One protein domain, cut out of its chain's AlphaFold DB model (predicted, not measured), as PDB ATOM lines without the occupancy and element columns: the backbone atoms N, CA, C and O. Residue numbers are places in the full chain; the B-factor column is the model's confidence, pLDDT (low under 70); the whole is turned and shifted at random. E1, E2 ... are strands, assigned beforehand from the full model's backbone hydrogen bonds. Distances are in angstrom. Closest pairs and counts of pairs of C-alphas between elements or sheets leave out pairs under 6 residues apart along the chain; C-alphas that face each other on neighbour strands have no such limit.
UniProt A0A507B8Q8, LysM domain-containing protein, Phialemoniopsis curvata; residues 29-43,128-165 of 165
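Overview. This is residues 29 to 43 and 128 to 165 of the 165 residues of the protein "LysM domain-containing protein" of Phialemoniopsis curvata (UniProt A0A507B8Q8). The domain has little regular structure: a coil of loops, residues 128 to 165, makes the larger body, and a small two-stranded hairpin, E1 then E2, stands at one end of the longest axis. Within the loops a short antiparallel pairing joins residues 152 to 153 with 160 to 161. The printed part has 53 residues, 6 of them in named elements, with no named helix; the class is all strand. It is compact, with a radius of gyration of the C-alphas of 9.8 A and spans of 28 by 22 by 16 A.

Along the chain. E1, residues 33 to 35, begins at C-alpha (128.475, 148.817, 85.519) and is 6.6 A long. E2, residues 41 to 43, is 6.8 A long and ends at (133.786, 148.529, 83.311).

Arrangement. E1 and E2 form an antiparallel hairpin with a tight link of 5 residues and 132 degrees between their directions. N 42 and O 34, 2.9 A apart, are within hydrogen-bond range.

Size, cuts and confidence. The C-alphas of Lys 38 and Asp 148, 27.9 A apart, are the farthest apart. Residues 44 to 127 are cut out, leaving 21.3 A between C-alphas 43 and 128. Residues 29 to 43 and 164 to 165 have pLDDT under 70.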
ATOM      1  N   LYS A  29     129.203 154.140  96.296       59.72
ATOM      2  CA  LYS A  29     129.369 152.698  96.473       59.72
ATOM      3  C   LYS A  29     128.969 151.887  95.252       59.72
ATOM      4  O   LYS A  29     129.448 150.767  95.087       59.72
ATOM      5  N   CYS A  30     128.181 152.460  94.346       59.28
ATOM      6  CA  CYS A  30     127.957 151.831  93.057       59.28
ATOM      7  C   CYS A  30     129.172 152.087  92.156       59.28
ATOM      8  O   CYS A  30     129.388 153.213  91.702       59.28
ATOM      9  N   LYS A  31     129.961 151.051  91.843       58.34
ATOM     10  CA  LYS A  31     130.781 151.099  90.624       58.34
ATOM     11  C   LYS A  31     129.808 151.118  89.441       58.34
ATOM     12  O   LYS A  31     128.944 150.244  89.390       58.34
ATOM     13  N   PRO A  32     129.875 152.097  88.523       54.41
ATOM     14  CA  PRO A  32     128.993 152.100  87.368       54.41
ATOM     15  C   PRO A  32     129.327 150.887  86.502       54.41
ATOM     16  O   PRO A  32     130.391 150.822  85.888       54.41
ATOM     17  N   TRP A  33     128.420 149.920  86.465       55.56
ATOM     18  CA  TRP A  33     128.475 148.817  85.519       55.56
ATOM     19  C   TRP A  33     127.668 149.204  84.286       55.56
ATOM     20  O   TRP A  33     126.577 149.766  84.389       55.56
ATOM     21  N   ARG A  34     128.225 148.941  83.105       58.53
ATOM     22  CA  ARG A  34     127.449 148.901  81.867       58.53
ATOM     23  C   ARG A  34     127.407 147.451  81.406       58.53
ATOM     24  O   ARG A  34     128.331 146.692  81.686       58.53
ATOM     25  N   TRP A  35     126.343 147.093  80.702       61.47
ATOM     26  CA  TRP A  35     126.247 145.805  80.029       61.47
ATOM     27  C   TRP A  35     126.415 146.018  78.532       61.47
ATOM     28  O   TRP A  35     125.882 146.984  77.977       61.47
ATOM     29  N   ASP A  36     127.194 145.154  77.888       64.50
ATOM     30  CA  ASP A  36     127.240 145.126  76.429       64.50
ATOM     31  C   ASP A  36     125.917 144.574  75.854       64.50
ATOM     32  O   ASP A  36     125.048 144.080  76.576       64.50
ATOM     33  N   ALA A  37     125.751 144.632  74.530       57.50
ATOM     34  CA  ALA A  37     124.556 144.110  73.855       57.50
ATOM     35  C   ALA A  37     124.340 142.590  74.046       57.50
ATOM     36  O   ALA A  37     123.306 142.062  73.641       57.50
ATOM     37  N   LYS A  38     125.314 141.884  74.630       64.31
ATOM     38  CA  LYS A  38     125.280 140.450  74.928       64.31
ATOM     39  C   LYS A  38     125.004 140.176  76.413       64.31
ATOM     40  O   LYS A  38     124.900 139.013  76.785       64.31
ATOM     41  N   GLY A  39     124.853 141.217  77.236       57.19
ATOM     42  CA  GLY A  39     124.595 141.112  78.671       57.19
ATOM     43  C   GLY A  39     125.844 140.898  79.528       57.19
ATOM     44  O   GLY A  39     125.703 140.677  80.728       57.19
ATOM     45  N   ASN A  40     127.049 140.979  78.952       63.50
ATOM     46  CA  ASN A  40     128.290 140.835  79.714       63.50
ATOM     47  C   ASN A  40     128.619 142.124  80.465       63.50
ATOM     48  O   ASN A  40     128.317 143.228  79.998       63.50
ATOM     49  N   ASP A  41     129.278 141.981  81.610       59.12
ATOM     50  CA  ASP A  41     129.779 143.090  82.403       59.12
ATOM     51  C   ASP A  41     130.935 143.801  81.688       59.12
ATOM     52  O   ASP A  41     131.924 143.198  81.278       59.12
ATOM     53  N   VAL A  42     130.823 145.122  81.547       60.81
ATOM     54  CA  VAL A  42     131.933 145.971  81.108       60.81
ATOM     55  C   VAL A  42     132.185 147.074  82.138       60.81
ATOM     56  O   VAL A  42     131.223 147.655  82.661       60.81
ATOM     57  N   PRO A  43     133.458 147.403  82.446       57.31
ATOM     58  CA  PRO A  43     133.786 148.529  83.311       57.31
ATOM     59  C   PRO A  43     133.154 149.809  82.754       57.31
ATOM     60  O   PRO A  43     133.525 150.291  81.682       57.31
ATOM     61  N   LEU A 128     113.232 151.083  82.410       89.88
ATOM     62  CA  LEU A 128     112.517 150.080  83.190       89.88
ATOM     63  C   LEU A 128     113.092 150.043  84.609       89.88
ATOM     64  O   LEU A 128     114.275 149.763  84.776       89.88
ATOM     65  N   ARG A 129     112.281 150.326  85.630       89.06
ATOM     66  CA  ARG A 129     112.722 150.290  87.031       89.06
ATOM     67  C   ARG A 129     112.417 148.945  87.684       89.06
ATOM     68  O   ARG A 129     111.326 148.402  87.523       89.06
ATOM     69  N   ALA A 130     113.371 148.454  88.464       91.50
ATOM     70  CA  ALA A 130     113.332 147.203  89.214       91.50
ATOM     71  C   ALA A 130     112.490 147.334  90.497       91.50
ATOM     72  O   ALA A 130     112.999 147.248  91.615       91.50
ATOM     73  N   TYR A 131     111.192 147.618  90.361       89.12
ATOM     74  CA  TYR A 131     110.301 147.765  91.522       89.12
ATOM     75  C   TYR A 131     110.134 146.457  92.314       89.12
ATOM     76  O   TYR A 131     109.888 146.493  93.518       89.12
ATOM     77  N   ASP A 132     110.316 145.315  91.652       91.19
ATOM     78  CA  ASP A 132     110.386 143.975  92.244       91.19
ATOM     79  C   ASP A 132     111.760 143.650  92.860       91.19
ATOM     80  O   ASP A 132     111.948 142.571  93.417       91.19
ATOM     81  N   GLY A 133     112.713 144.582  92.770       90.69
ATOM     82  CA  GLY A 133     114.081 144.426  93.244       90.69
ATOM     83  C   GLY A 133     114.994 143.667  92.282       90.69
ATOM     84  O   GLY A 133     116.149 143.451  92.641       90.69
ATOM     85  N   LEU A 134     114.527 143.277  91.088       92.81
ATOM     86  CA  LEU A 134     115.283 142.451  90.144       92.81
ATOM     87  C   LEU A 134     115.927 143.255  89.000       92.81
ATOM     88  O   LEU A 134     115.320 144.079  88.323       92.81
ATOM     89  N   CYS A 135     117.215 142.992  88.840       91.81
ATOM     90  CA  CYS A 135     118.269 143.750  88.186       91.81
ATOM     91  C   CYS A 135     118.830 143.407  86.801       91.81
ATOM     92  O   CYS A 135     119.205 142.260  86.587       91.81
ATOM     93  N   GLY A 136     119.107 144.358  85.908       88.88
ATOM     94  CA  GLY A 136     120.099 144.127  84.841       88.88
ATOM     95  C   GLY A 136     119.639 143.178  83.712       88.88
ATOM     96  O   GLY A 136     118.436 143.022  83.495       88.88
ATOM     97  N   PRO A 137     120.556 142.574  82.927       87.69
ATOM     98  CA  PRO A 137     120.246 141.900  81.661       87.69
ATOM     99  C   PRO A 137     119.293 140.716  81.767       87.69
ATOM    100  O   PRO A 137     118.456 140.532  80.884       87.69
ATOM    101  N   HIS A 138     119.346 139.957  82.862       88.38
ATOM    102  CA  HIS A 138     118.405 138.854  83.093       88.38
ATOM    103  C   HIS A 138     116.979 139.341  83.391       88.38
ATOM    104  O   HIS A 138     116.020 138.587  83.242       88.38
ATOM    105  N   HIS A 139     116.831 140.622  83.731       90.94
ATOM    106  CA  HIS A 139     115.573 141.265  84.091       90.94
ATOM    107  C   HIS A 139     115.261 142.431  83.145       90.94
ATOM    108  O   HIS A 139     114.862 143.513  83.566       90.94
ATOM    109  N   LYS A 140     115.438 142.209  81.832       91.31
ATOM    110  CA  LYS A 140     115.113 143.177  80.763       91.31
ATOM    111  C   LYS A 140     115.864 144.512  80.900       91.31
ATOM    112  O   LYS A 140     115.333 145.559  80.537       91.31
ATOM    113  N   ASN A 141     117.093 144.471  81.417       87.94
ATOM    114  CA  ASN A 141     117.904 145.650  81.731       87.94
ATOM    115  C   ASN A 141     117.222 146.614  82.719       87.94
ATOM    116  O   ASN A 141     117.429 147.826  82.638       87.94
ATOM    117  N   ALA A 142     116.410 146.091  83.645       90.44
ATOM    118  CA  ALA A 142     115.804 146.903  84.691       90.44
ATOM    119  C   ALA A 142     116.874 147.573  85.572       90.44
ATOM    120  O   ALA A 142     117.915 146.987  85.878       90.44
ATOM    121  N   THR A 143     116.615 148.814  85.982       87.88
ATOM    122  CA  THR A 143     117.521 149.629  86.795       87.88
ATOM    123  C   THR A 143     116.980 149.862  88.200       87.88
ATOM    124  O   THR A 143     115.774 149.990  88.408       87.88
ATOM    125  N   CYS A 144     117.888 149.987  89.164       88.38
ATOM    126  CA  CYS A 144     117.577 150.294  90.561       88.38
ATOM    127  C   CYS A 144     117.433 151.803  90.832       88.38
ATOM    128  O   CYS A 144     117.237 152.231  91.968       88.38
ATOM    129  N   ILE A 145     117.527 152.643  89.798       83.94
ATOM    130  CA  ILE A 145     117.389 154.094  89.956       83.94
ATOM    131  C   ILE A 145     116.002 154.421  90.519       83.94
ATOM    132  O   ILE A 145     114.980 154.114  89.909       83.94
ATOM    133  N   GLY A 146     115.972 155.084  91.674       78.06
ATOM    134  CA  GLY A 146     114.746 155.569  92.306       78.06
ATOM    135  C   GLY A 146     113.817 154.484  92.861       78.06
ATOM    136  O   GLY A 146     112.635 154.778  93.043       78.06
ATOM    137  N   VAL A 147     114.310 153.262  93.108       81.94
ATOM    138  CA  VAL A 147     113.569 152.219  93.847       81.94
ATOM    139  C   VAL A 147     114.033 152.132  95.306       81.94
ATOM    140  O   VAL A 147     115.154 152.519  95.634       81.94
ATOM    141  N   ASP A 148     113.171 151.611  96.183       82.31
ATOM    142  CA  ASP A 148     113.400 151.575  97.640       82.31
ATOM    143  C   ASP A 148     114.356 150.462  98.107       82.31
ATOM    144  O   ASP A 148     114.740 150.426  99.273       82.31
ATOM    145  N   TRP A 149     114.759 149.569  97.201       81.00
ATOM    146  CA  TRP A 149     115.697 148.473  97.467       81.00
ATOM    147  C   TRP A 149     117.171 148.919  97.511       81.00
ATOM    148  O   TRP A 149     118.033 148.125  97.870       81.00
ATOM    149  N   GLY A 150     117.456 150.170  97.136       84.25
ATOM    150  CA  GLY A 150     118.803 150.720  96.966       84.25
ATOM    151  C   GLY A 150     119.108 151.040  95.504       84.25
ATOM    152  O   GLY A 150     118.373 150.638  94.605       84.25
ATOM    153  N   GLN A 151     120.156 151.830  95.257       84.69
ATOM    154  CA  GLN A 151     120.446 152.385  93.923       84.69
ATOM    155  C   GLN A 151     121.426 151.541  93.092       84.69
ATOM    156  O   GLN A 151     121.579 151.789  91.893       84.69
ATOM    157  N   CYS A 152     122.097 150.560  93.696       86.12
ATOM    158  CA  CYS A 152     123.055 149.703  93.008       86.12
ATOM    159  C   CYS A 152     122.384 148.429  92.491       86.12
ATOM    160  O   CYS A 152     121.518 147.862  93.153       86.12
ATOM    161  N   CYS A 153     122.838 147.957  91.329       87.69
ATOM    162  CA  CYS A 153     122.492 146.638  90.816       87.69
ATOM    163  C   CYS A 153     123.669 145.675  90.987       87.69
ATOM    164  O   CYS A 153     124.736 145.923  90.417       87.69
ATOM    165  N   SER A 154     123.491 144.590  91.747       86.62
ATOM    166  CA  SER A 154     124.517 143.548  91.883       86.62
ATOM    167  C   SER A 154     124.615 142.705  90.612       86.62
ATOM    168  O   SER A 154     123.612 142.183  90.123       86.62
ATOM    169  N   SER A 155     125.834 142.516  90.103       82.94
ATOM    170  CA  SER A 155     126.095 141.606  88.981       82.94
ATOM    171  C   SER A 155     126.140 140.130  89.394       82.94
ATOM    172  O   SER A 155     126.126 139.262  88.524       82.94
ATOM    173  N   LYS A 156     126.194 139.819  90.699       84.12
ATOM    174  CA  LYS A 156     126.204 138.436  91.203       84.12
ATOM    175  C   LYS A 156     124.804 137.920  91.489       84.12
ATOM    176  O   LYS A 156     124.477 136.796  91.116       84.12
ATOM    177  N   THR A 157     123.999 138.723  92.181       88.50
ATOM    178  CA  THR A 157     122.657 138.322  92.620       88.50
ATOM    179  C   THR A 157     121.557 138.828  91.699       88.50
ATOM    180  O   THR A 157     120.440 138.329  91.793       88.50
ATOM    181  N   TRP A 158     121.853 139.791  90.817       90.06
ATOM    182  CA  TRP A 158     120.858 140.468  89.981       90.06
ATOM    183  C   TRP A 158     119.739 141.109  90.803       90.06
ATOM    184  O   TRP A 158     118.586 141.149  90.382       90.06
ATOM    185  N   THR A 159     120.089 141.619  91.983       91.25
ATOM    186  CA  THR A 159     119.161 142.313  92.875       91.25
ATOM    187  C   THR A 159     119.615 143.737  93.151       91.25
ATOM    188  O   THR A 159     120.815 144.030  93.178       91.25
ATOM    189  N   CYS A 160     118.644 144.614  93.391       89.00
ATOM    190  CA  CYS A 160     118.899 145.962  93.869       89.00
ATOM    191  C   CYS A 160     119.368 145.958  95.326       89.00
ATOM    192  O   CYS A 160     118.896 145.162  96.138       89.00
ATOM    193  N   GLY A 161     120.297 146.857  95.637       86.62
ATOM    194  CA  GLY A 161     120.899 147.005  96.956       86.62
ATOM    195  C   GLY A 161     121.611 148.345  97.112       86.62
ATOM    196  O   GLY A 161     121.773 149.105  96.155       86.62
ATOM    197  N   GLU A 162     122.059 148.640  98.330       79.81
ATOM    198  CA  GLU A 162     122.898 149.817  98.614       79.81
ATOM    199  C   GLU A 162     124.380 149.590  98.255       79.81
ATOM    200  O   GLU A 162     125.160 150.538  98.157       79.81
ATOM    201  N   ASP A 163     124.768 148.333  98.028       72.19
ATOM    202  CA  ASP A 163     126.131 147.893  97.743       72.19
ATOM    203  C   ASP A 163     126.161 146.972  96.499       72.19
ATOM    204  O   ASP A 163     125.149 146.395  96.105       72.19
ATOM    205  N   VAL A 164     127.329 146.854  95.852       63.22
ATOM    206  CA  VAL A 164     127.537 146.120  94.576       63.22
ATOM    207  C   VAL A 164     128.013 144.667  94.739       63.22
ATOM    208  O   VAL A 164     128.594 144.120  93.800       63.22
ATOM    209  N   GLU A 165     127.852 144.055  95.915       58.47
ATOM    210  CA  GLU A 165     128.381 142.702  96.178       58.47
ATOM    211  C   GLU A 165     127.684 141.579  95.415       58.47
ATOM    212  O   GLU A 165     126.442 141.591  95.267       58.47
TER     213      GLU A 165